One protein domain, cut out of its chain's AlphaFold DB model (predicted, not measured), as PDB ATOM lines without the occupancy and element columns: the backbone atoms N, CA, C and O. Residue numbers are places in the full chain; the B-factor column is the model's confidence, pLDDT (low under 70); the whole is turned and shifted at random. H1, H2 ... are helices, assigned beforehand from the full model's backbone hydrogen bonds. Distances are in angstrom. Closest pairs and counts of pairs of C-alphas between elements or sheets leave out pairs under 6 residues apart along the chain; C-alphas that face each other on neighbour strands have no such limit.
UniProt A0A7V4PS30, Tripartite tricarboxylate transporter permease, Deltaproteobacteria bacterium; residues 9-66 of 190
ATOM      1  N   LEU A   9     -19.433 107.731   7.083       88.56
ATOM      2  CA  LEU A   9     -19.936 106.949   5.957       88.56
ATOM      3  C   LEU A   9     -21.268 107.497   5.427       88.56
ATOM      4  O   LEU A   9     -21.424 107.639   4.220       88.56
ATOM      5  N   LYS A  10     -22.206 107.850   6.318       85.75
ATOM      6  CA  LYS A  10     -23.494 108.439   5.914       85.75
ATOM      7  C   LYS A  10     -23.300 109.788   5.223       85.75
ATOM      8  O   LYS A  10     -23.934 110.033   4.203       85.75
ATOM      9  N   GLY A  11     -22.397 110.623   5.746       87.81
ATOM     10  CA  GLY A  11     -22.048 111.896   5.116       87.81
ATOM     11  C   GLY A  11     -21.487 111.708   3.708       87.81
ATOM     12  O   GLY A  11     -21.972 112.337   2.777       87.81
ATOM     13  N   LEU A  12     -20.538 110.782   3.530       90.00
ATOM     14  CA  LEU A  12     -19.946 110.507   2.218       90.00
ATOM     15  C   LEU A  12     -20.985 110.002   1.205       90.00
ATOM     16  O   LEU A  12     -20.997 110.462   0.067       90.00
ATOM     17  N   ILE A  13     -21.877 109.096   1.621       91.88
ATOM     18  CA  ILE A  13     -22.965 108.597   0.765       91.88
ATOM     19  C   ILE A  13     -23.893 109.747   0.353       91.88
ATOM     20  O   ILE A  13     -24.219 109.866  -0.826       91.88
ATOM     21  N   ALA A  14     -24.276 110.621   1.289       89.81
ATOM     22  CA  ALA A  14     -25.114 111.783   0.991       89.81
ATOM     23  C   ALA A  14     -24.428 112.766   0.025       89.81
ATOM     24  O   ALA A  14     -25.068 113.268  -0.896       89.81
ATOM     25  N   THR A  15     -23.121 113.002   0.183       89.75
ATOM     26  CA  THR A  15     -22.343 113.846  -0.735       89.75
ATOM     27  C   THR A  15     -22.282 113.250  -2.138       89.75
ATOM     28  O   THR A  15     -22.553 113.954  -3.107       89.75
ATOM     29  N   LEU A  16     -21.967 111.959  -2.263       93.44
ATOM     30  CA  LEU A  16     -21.932 111.279  -3.561       93.44
ATOM     31  C   LEU A  16     -23.304 111.295  -4.239       93.44
ATOM     32  O   LEU A  16     -23.389 111.513  -5.445       93.44
ATOM     33  N   PHE A  17     -24.374 111.127  -3.462       92.44
ATOM     34  CA  PHE A  17     -25.739 111.230  -3.963       92.44
ATOM     35  C   PHE A  17     -26.064 112.642  -4.477       92.44
ATOM     36  O   PHE A  17     -26.601 112.784  -5.572       92.44
ATOM     37  N   GLY A  18     -25.675 113.688  -3.741       90.88
ATOM     38  CA  GLY A  18     -25.836 115.076  -4.183       90.88
ATOM     39  C   GLY A  18     -25.055 115.393  -5.461       90.88
ATOM     40  O   GLY A  18     -25.600 116.010  -6.373       90.88
ATOM     41  N   ILE A  19     -23.809 114.917  -5.571       90.94
ATOM     42  CA  ILE A  19     -22.990 115.073  -6.787       90.94
ATOM     43  C   ILE A  19     -23.635 114.347  -7.972       90.94
ATOM     44  O   ILE A  19     -23.666 114.883  -9.079       90.94
ATOM     45  N   TRP A  20     -24.167 113.144  -7.749       91.56
ATOM     46  CA  TRP A  20     -24.867 112.394  -8.786       91.56
ATOM     47  C   TRP A  20     -26.106 113.142  -9.293       91.56
ATOM     48  O   TRP A  20     -26.253 113.294 -10.504       91.56
ATOM     49  N   LEU A  21     -26.936 113.692  -8.397       91.50
ATOM     50  CA  LEU A  21     -28.086 114.523  -8.782       91.50
ATOM     51  C   LEU A  21     -27.668 115.787  -9.546       91.50
ATOM     52  O   LEU A  21     -28.285 116.124 -10.550       91.50
ATOM     53  N   ALA A  22     -26.593 116.454  -9.117       89.19
ATOM     54  CA  ALA A  22     -26.053 117.632  -9.802       89.19
ATOM     55  C   ALA A  22     -25.458 117.318 -11.188       89.19
ATOM     56  O   ALA A  22     -25.227 118.227 -11.978       89.19
ATOM     57  N   SER A  23     -25.191 116.041 -11.480       89.56
ATOM     58  CA  SER A  23     -24.658 115.586 -12.770       89.56
ATOM     59  C   SER A  23     -25.749 115.297 -13.810       89.56
ATOM     60  O   SER A  23     -25.419 114.925 -14.937       89.56
ATOM     61  N   VAL A  24     -27.029 115.402 -13.437       93.31
ATOM     62  CA  VAL A  24     -28.171 115.224 -14.342       93.31
ATOM     63  C   VAL A  24     -28.314 116.473 -15.208       93.31
ATOM     64  O   VAL A  24     -28.382 117.578 -14.673       93.31
ATOM     65  N   GLY A  25     -28.378 116.297 -16.527       92.56
ATOM     66  CA  GLY A  25     -28.537 117.391 -17.484       92.56
ATOM     67  C   GLY A  25     -27.554 117.343 -18.641       92.56
ATOM     68  O   GLY A  25     -26.862 116.346 -18.869       92.56
ATOM     69  N   THR A  26     -27.522 118.428 -19.405       90.69
ATOM     70  CA  THR A  26     -26.609 118.575 -20.540       90.69
ATOM     71  C   THR A  26     -25.245 119.066 -20.060       90.69
ATOM     72  O   THR A  26     -25.144 120.098 -19.398       90.69
ATOM     73  N   ASP A  27     -24.177 118.342 -20.399       87.88
ATOM     74  CA  ASP A  27     -22.817 118.781 -20.086       87.88
ATOM     75  C   ASP A  27     -22.436 120.003 -20.939       87.88
ATOM     76  O   ASP A  27     -22.494 119.959 -22.167       87.88
ATOM     77  N   ILE A  28     -22.021 121.093 -20.290       83.12
ATOM     78  CA  ILE A  28     -21.711 122.370 -20.957       83.12
ATOM     79  C   ILE A  28     -20.475 122.318 -21.868       83.12
ATOM     80  O   ILE A  28     -20.311 123.193 -22.714       83.12
ATOM     81  N   PHE A  29     -19.592 121.331 -21.691       86.12
ATOM     82  CA  PHE A  29     -18.362 121.201 -22.473       86.12
ATOM     83  C   PHE A  29     -18.544 120.251 -23.649       86.12
ATOM     84  O   PHE A  29     -18.062 120.535 -24.745       86.12
ATOM     85  N   THR A  30     -19.214 119.120 -23.429       88.88
ATOM     86  CA  THR A  30     -19.367 118.078 -24.449       88.88
ATOM     87  C   THR A  30     -20.717 118.116 -25.160       88.88
ATOM     88  O   THR A  30     -20.870 117.414 -26.152       88.88
ATOM     89  N   ALA A  31     -21.684 118.908 -24.677       86.38
ATOM     90  CA  ALA A  31     -23.075 118.951 -25.149       86.38
ATOM     91  C   ALA A  31     -23.801 117.589 -25.100       86.38
ATOM     92  O   ALA A  31     -24.846 117.401 -25.720       86.38
ATOM     93  N   GLU A  32     -23.258 116.639 -24.337       89.50
ATOM     94  CA  GLU A  32     -23.819 115.300 -24.175       89.50
ATOM     95  C   GLU A  32     -24.837 115.296 -23.035       89.50
ATOM     96  O   GLU A  32     -24.608 115.878 -21.969       89.50
ATOM     97  N   SER A  33     -25.952 114.598 -23.239       90.44
ATOM     98  CA  SER A  33     -26.975 114.420 -22.208       90.44
ATOM     99  C   SER A  33     -26.545 113.364 -21.189       90.44
ATOM    100  O   SER A  33     -26.286 112.213 -21.545       90.44
ATOM    101  N   ARG A  34     -26.520 113.718 -19.902       91.75
ATOM    102  CA  ARG A  34     -26.195 112.802 -18.799       91.75
ATOM    103  C   ARG A  34     -27.416 112.546 -17.932       91.75
ATOM    104  O   ARG A  34     -28.022 113.472 -17.407       91.75
ATOM    105  N   PHE A  35     -27.758 111.268 -17.761       91.06
ATOM    106  CA  PHE A  35     -28.832 110.818 -16.864       91.06
ATOM    107  C   PHE A  35     -30.203 111.479 -17.121       91.06
ATOM    108  O   PHE A  35     -31.022 111.574 -16.214       91.06
ATOM    109  N   THR A  36     -30.477 111.914 -18.358       89.81
ATOM    110  CA  THR A  36     -31.770 112.508 -18.744       89.81
ATOM    111  C   THR A  36     -32.813 111.457 -19.125       89.81
ATOM    112  O   THR A  36     -33.999 111.757 -19.192       89.81
ATOM    113  N   PHE A  37     -32.388 110.210 -19.369       88.75
ATOM    114  CA  PHE A  37     -33.248 109.057 -19.678       88.75
ATOM    115  C   PHE A  37     -34.277 109.300 -20.805       88.75
ATOM    116  O   PHE A  37     -35.305 108.632 -20.858       88.75
ATOM    117  N   GLY A  38     -34.003 110.243 -21.713       86.44
ATOM    118  CA  GLY A  38     -34.903 110.618 -22.810       86.44
ATOM    119  C   GLY A  38     -36.011 111.614 -22.442       86.44
ATOM    120  O   GLY A  38     -36.827 111.931 -23.303       86.44
ATOM    121  N   MET A  39     -36.045 112.124 -21.208       90.94
ATOM    122  CA  MET A  39     -36.956 113.193 -20.784       90.94
ATOM    123  C   MET A  39     -36.348 114.562 -21.100       90.94
ATOM    124  O   MET A  39     -35.216 114.845 -20.697       90.94
ATOM    125  N   MET A  40     -37.091 115.413 -21.813       89.75
ATOM    126  CA  MET A  40     -36.617 116.754 -22.183       89.75
ATOM    127  C   MET A  40     -36.503 117.672 -20.965       89.75
ATOM    128  O   MET A  40     -35.609 118.507 -20.912       89.75
ATOM    129  N   GLU A  41     -37.354 117.477 -19.962       87.81
ATOM    130  CA  GLU A  41     -37.390 118.251 -18.721       87.81
ATOM    131  C   GLU A  41     -36.099 118.115 -17.907       87.81
ATOM    132  O   GLU A  41     -35.773 118.997 -17.122       87.81
ATOM    133  N   LEU A  42     -35.354 117.020 -18.096       89.56
ATOM    134  CA  LEU A  42     -34.081 116.795 -17.417       89.56
ATOM    135  C   LEU A  42     -32.884 117.382 -18.168       89.56
ATOM    136  O   LEU A  42     -31.784 117.326 -17.629       89.56
ATOM    137  N   LEU A  43     -33.049 117.927 -19.380       90.19
ATOM    138  CA  LEU A  43     -31.938 118.516 -20.145       90.19
ATOM    139  C   LEU A  43     -31.346 119.750 -19.460       90.19
ATOM    140  O   LEU A  43     -30.125 119.917 -19.484       90.19
ATOM    141  N   ASP A  44     -32.203 120.541 -18.810       87.81
ATOM    142  CA  ASP A  44     -31.832 121.707 -17.998       87.81
ATOM    143  C   ASP A  44     -31.299 121.309 -16.605       87.81
ATOM    144  O   ASP A  44     -30.900 122.157 -15.807       87.81
ATOM    145  N   GLY A  45     -31.257 120.004 -16.321       89.81
ATOM    146  CA  GLY A  45     -30.909 119.447 -15.024       89.81
ATOM    147  C   GLY A  45     -32.061 119.517 -14.027       89.81
ATOM    148  O   GLY A  45     -33.222 119.706 -14.382       89.81
ATOM    149  N   ILE A  46     -31.743 119.303 -12.750       90.00
ATOM    150  CA  ILE A  46     -32.737 119.345 -11.676       90.00
ATOM    151  C   ILE A  46     -32.603 120.672 -10.931       90.00
ATOM    152  O   ILE A  46     -31.538 120.983 -10.397       90.00
ATOM    153  N   ASP A  47     -33.695 121.434 -10.862       86.88
ATOM    154  CA  ASP A  47     -33.727 122.706 -10.143       86.88
ATOM    155  C   ASP A  47     -33.375 122.505  -8.658       86.88
ATOM    156  O   ASP A  47     -34.000 121.722  -7.930       86.88
ATOM    157  N   PHE A  48     -32.369 123.250  -8.198       84.06
ATOM    158  CA  PHE A  48     -31.901 123.231  -6.818       84.06
ATOM    159  C   PHE A  48     -33.016 123.525  -5.803       84.06
ATOM    160  O   PHE A  48     -33.048 122.904  -4.737       84.06
ATOM    161  N   ILE A  49     -33.935 124.443  -6.119       88.06
ATOM    162  CA  ILE A  49     -35.071 124.793  -5.259       88.06
ATOM    163  C   ILE A  49     -35.984 123.576  -5.101       88.06
ATOM    164  O   ILE A  49     -36.364 123.235  -3.979       88.06
ATOM    165  N   VAL A  50     -36.287 122.882  -6.200       89.56
ATOM    166  CA  VAL A  50     -37.150 121.689  -6.196       89.56
ATOM    167  C   VAL A  50     -36.525 120.571  -5.363       89.56
ATOM    168  O   VAL A  50     -37.195 120.007  -4.494       89.56
ATOM    169  N   VAL A  51     -35.232 120.290  -5.564       91.06
ATOM    170  CA  VAL A  51     -34.507 119.281  -4.769       91.06
ATOM    171  C   VAL A  51     -34.496 119.657  -3.292       91.06
ATOM    172  O   VAL A  51     -34.799 118.818  -2.445       91.06
ATOM    173  N   SER A  52     -34.183 120.915  -2.977       87.19
ATOM    174  CA  SER A  52     -34.101 121.393  -1.596       87.19
ATOM    175  C   SER A  52     -35.437 121.226  -0.877       87.19
ATOM    176  O   SER A  52     -35.482 120.617   0.191       87.19
ATOM    177  N   ILE A  53     -36.537 121.684  -1.484       92.69
ATOM    178  CA  ILE A  53     -37.884 121.541  -0.914       92.69
ATOM    179  C   ILE A  53     -38.231 120.061  -0.709       92.69
ATOM    180  O   ILE A  53     -38.709 119.695   0.364       92.69
ATOM    181  N   GLY A  54     -37.955 119.200  -1.694       93.25
ATOM    182  CA  GLY A  54     -38.234 117.766  -1.600       93.25
ATOM    183  C   GLY A  54     -37.465 117.077  -0.469       93.25
ATOM    184  O   GLY A  54     -38.057 116.344   0.325       93.25
ATOM    185  N   VAL A  55     -36.164 117.348  -0.349       90.94
ATOM    186  CA  VAL A  55     -35.319 116.772   0.709       90.94
ATOM    187  C   VAL A  55     -35.766 117.250   2.091       90.94
ATOM    188  O   VAL A  55     -35.891 116.425   2.996       90.94
ATOM    189  N   PHE A  56     -36.059 118.545   2.259       88.38
ATOM    190  CA  PHE A  56     -36.565 119.071   3.530       88.38
ATOM    191  C   PHE A  56     -37.934 118.491   3.892       88.38
ATOM    192  O   PHE A  56     -38.130 118.093   5.037       88.38
ATOM    193  N   ALA A  57     -38.856 118.372   2.932       92.44
ATOM    194  CA  ALA A  57     -40.172 117.785   3.172       92.44
ATOM    195  C   ALA A  57     -40.071 116.319   3.625       92.44
ATOM    196  O   ALA A  57     -40.714 115.923   4.597       92.44
ATOM    197  N   VAL A  58     -39.230 115.515   2.964       91.38
ATOM    198  CA  VAL A  58     -38.995 114.117   3.363       91.38
ATOM    199  C   VAL A  58     -38.332 114.043   4.739       91.38
ATOM    200  O   VAL A  58     -38.747 113.233   5.565       91.38
ATOM    201  N   ALA A  59     -37.337 114.892   5.013       87.94
ATOM    202  CA  ALA A  59     -36.685 114.946   6.320       87.94
ATOM    203  C   ALA A  59     -37.683 115.282   7.438       87.94
ATOM    204  O   ALA A  59     -37.701 114.599   8.458       87.94
ATOM    205  N   GLU A  60     -38.554 116.267   7.218       84.88
ATOM    206  CA  GLU A  60     -39.583 116.674   8.174       84.88
ATOM    207  C   GLU A  60     -40.568 115.533   8.458       84.88
ATOM    208  O   GLU A  60     -40.876 115.255   9.616       84.88
ATOM    209  N   VAL A  61     -41.018 114.808   7.427       89.50
ATOM    210  CA  VAL A  61     -41.890 113.632   7.602       89.50
ATOM    211  C   VAL A  61     -41.191 112.543   8.418       89.50
ATOM    212  O   VAL A  61     -41.793 111.991   9.337       89.50
ATOM    213  N   LEU A  62     -39.922 112.243   8.124       87.56
ATOM    214  CA  LEU A  62     -39.151 111.237   8.862       87.56
ATOM    215  C   LEU A  62     -38.961 111.629  10.335       87.56
ATOM    216  O   LEU A  62     -39.156 110.786  11.211       87.56
ATOM    217  N   ILE A  63     -38.652 112.899  10.610       84.31
ATOM    218  CA  ILE A  63     -38.531 113.435  11.973       84.31
ATOM    219  C   ILE A  63     -39.872 113.342  12.706       84.31
ATOM    220  O   ILE A  63     -39.920 112.888  13.850       84.31
ATOM    221  N   ASN A  64     -40.975 113.713  12.049       83.31
ATOM    222  CA  ASN A  64     -42.309 113.639  12.644       83.31
ATOM    223  C   ASN A  64     -42.694 112.194  13.001       83.31
ATOM    224  O   ASN A  64     -43.243 111.955  14.078       83.31
ATOM    225  N   LEU A  65     -42.356 111.221  12.147       84.56
ATOM    226  CA  LEU A  65     -42.576 109.795  12.418       84.56
ATOM    227  C   LEU A  65     -41.716 109.276  13.581       84.56
ATOM    228  O   LEU A  65     -42.206 108.484  14.384       84.56
ATOM    229  N   GLU A  66     -40.469 109.738  13.705       78.50
ATOM    230  CA  GLU A  66     -39.586 109.412  14.834       78.50
ATOM    231  C   GLU A  66     -40.081 110.048  16.151       78.50
ATOM    232  O   GLU A  66     -40.003 109.432  17.214       78.50
TER     233      GLU A  66
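This is residues 9 to 66 of the 190 residues of the protein "Tripartite tricarboxylate transporter permease" of Deltaproteobacteria bacterium (UniProt A0A7V4PS30). Two helices, H1 and H2, stand as the two arms of an open V on a base of loops, residues 23 to 47; the chain runs along H1 into the base and folds back out along H2. The free parts of the arms, residues 9 to 17 and 52 to 66, stick out from the base. The printed part has 58 residues with two named helices, H1 then H2, and no named strand; it is all helix, loose, with a radius of gyration of the C-alphas of 14.1 A, and spans 44 by 26 by 17 A.

H1, residues 9 to 22, and H2, residues 48 to 66, are near each other, with no pair of C-alphas within 8 A but 5 within 10 A. In both helices every O i to N i+4 pair is within hydrogen-bond range. In the link, residues 25 to 26 pair with residues 33 to 34, antiparallel.

H1 measures 20.0 A and begins at C-alpha 9 (-19.936, 106.949, 5.957). H2 measures 26.8 A and ends at C-alpha 66 (-39.586, 109.412, 14.834).

The C-alphas of Thr 30 and Glu 66, the two farthest apart, are 45.0 A apart. The 25-residue link is long. The printed part has no cut, and no printed residue is under 70 in pLDDT.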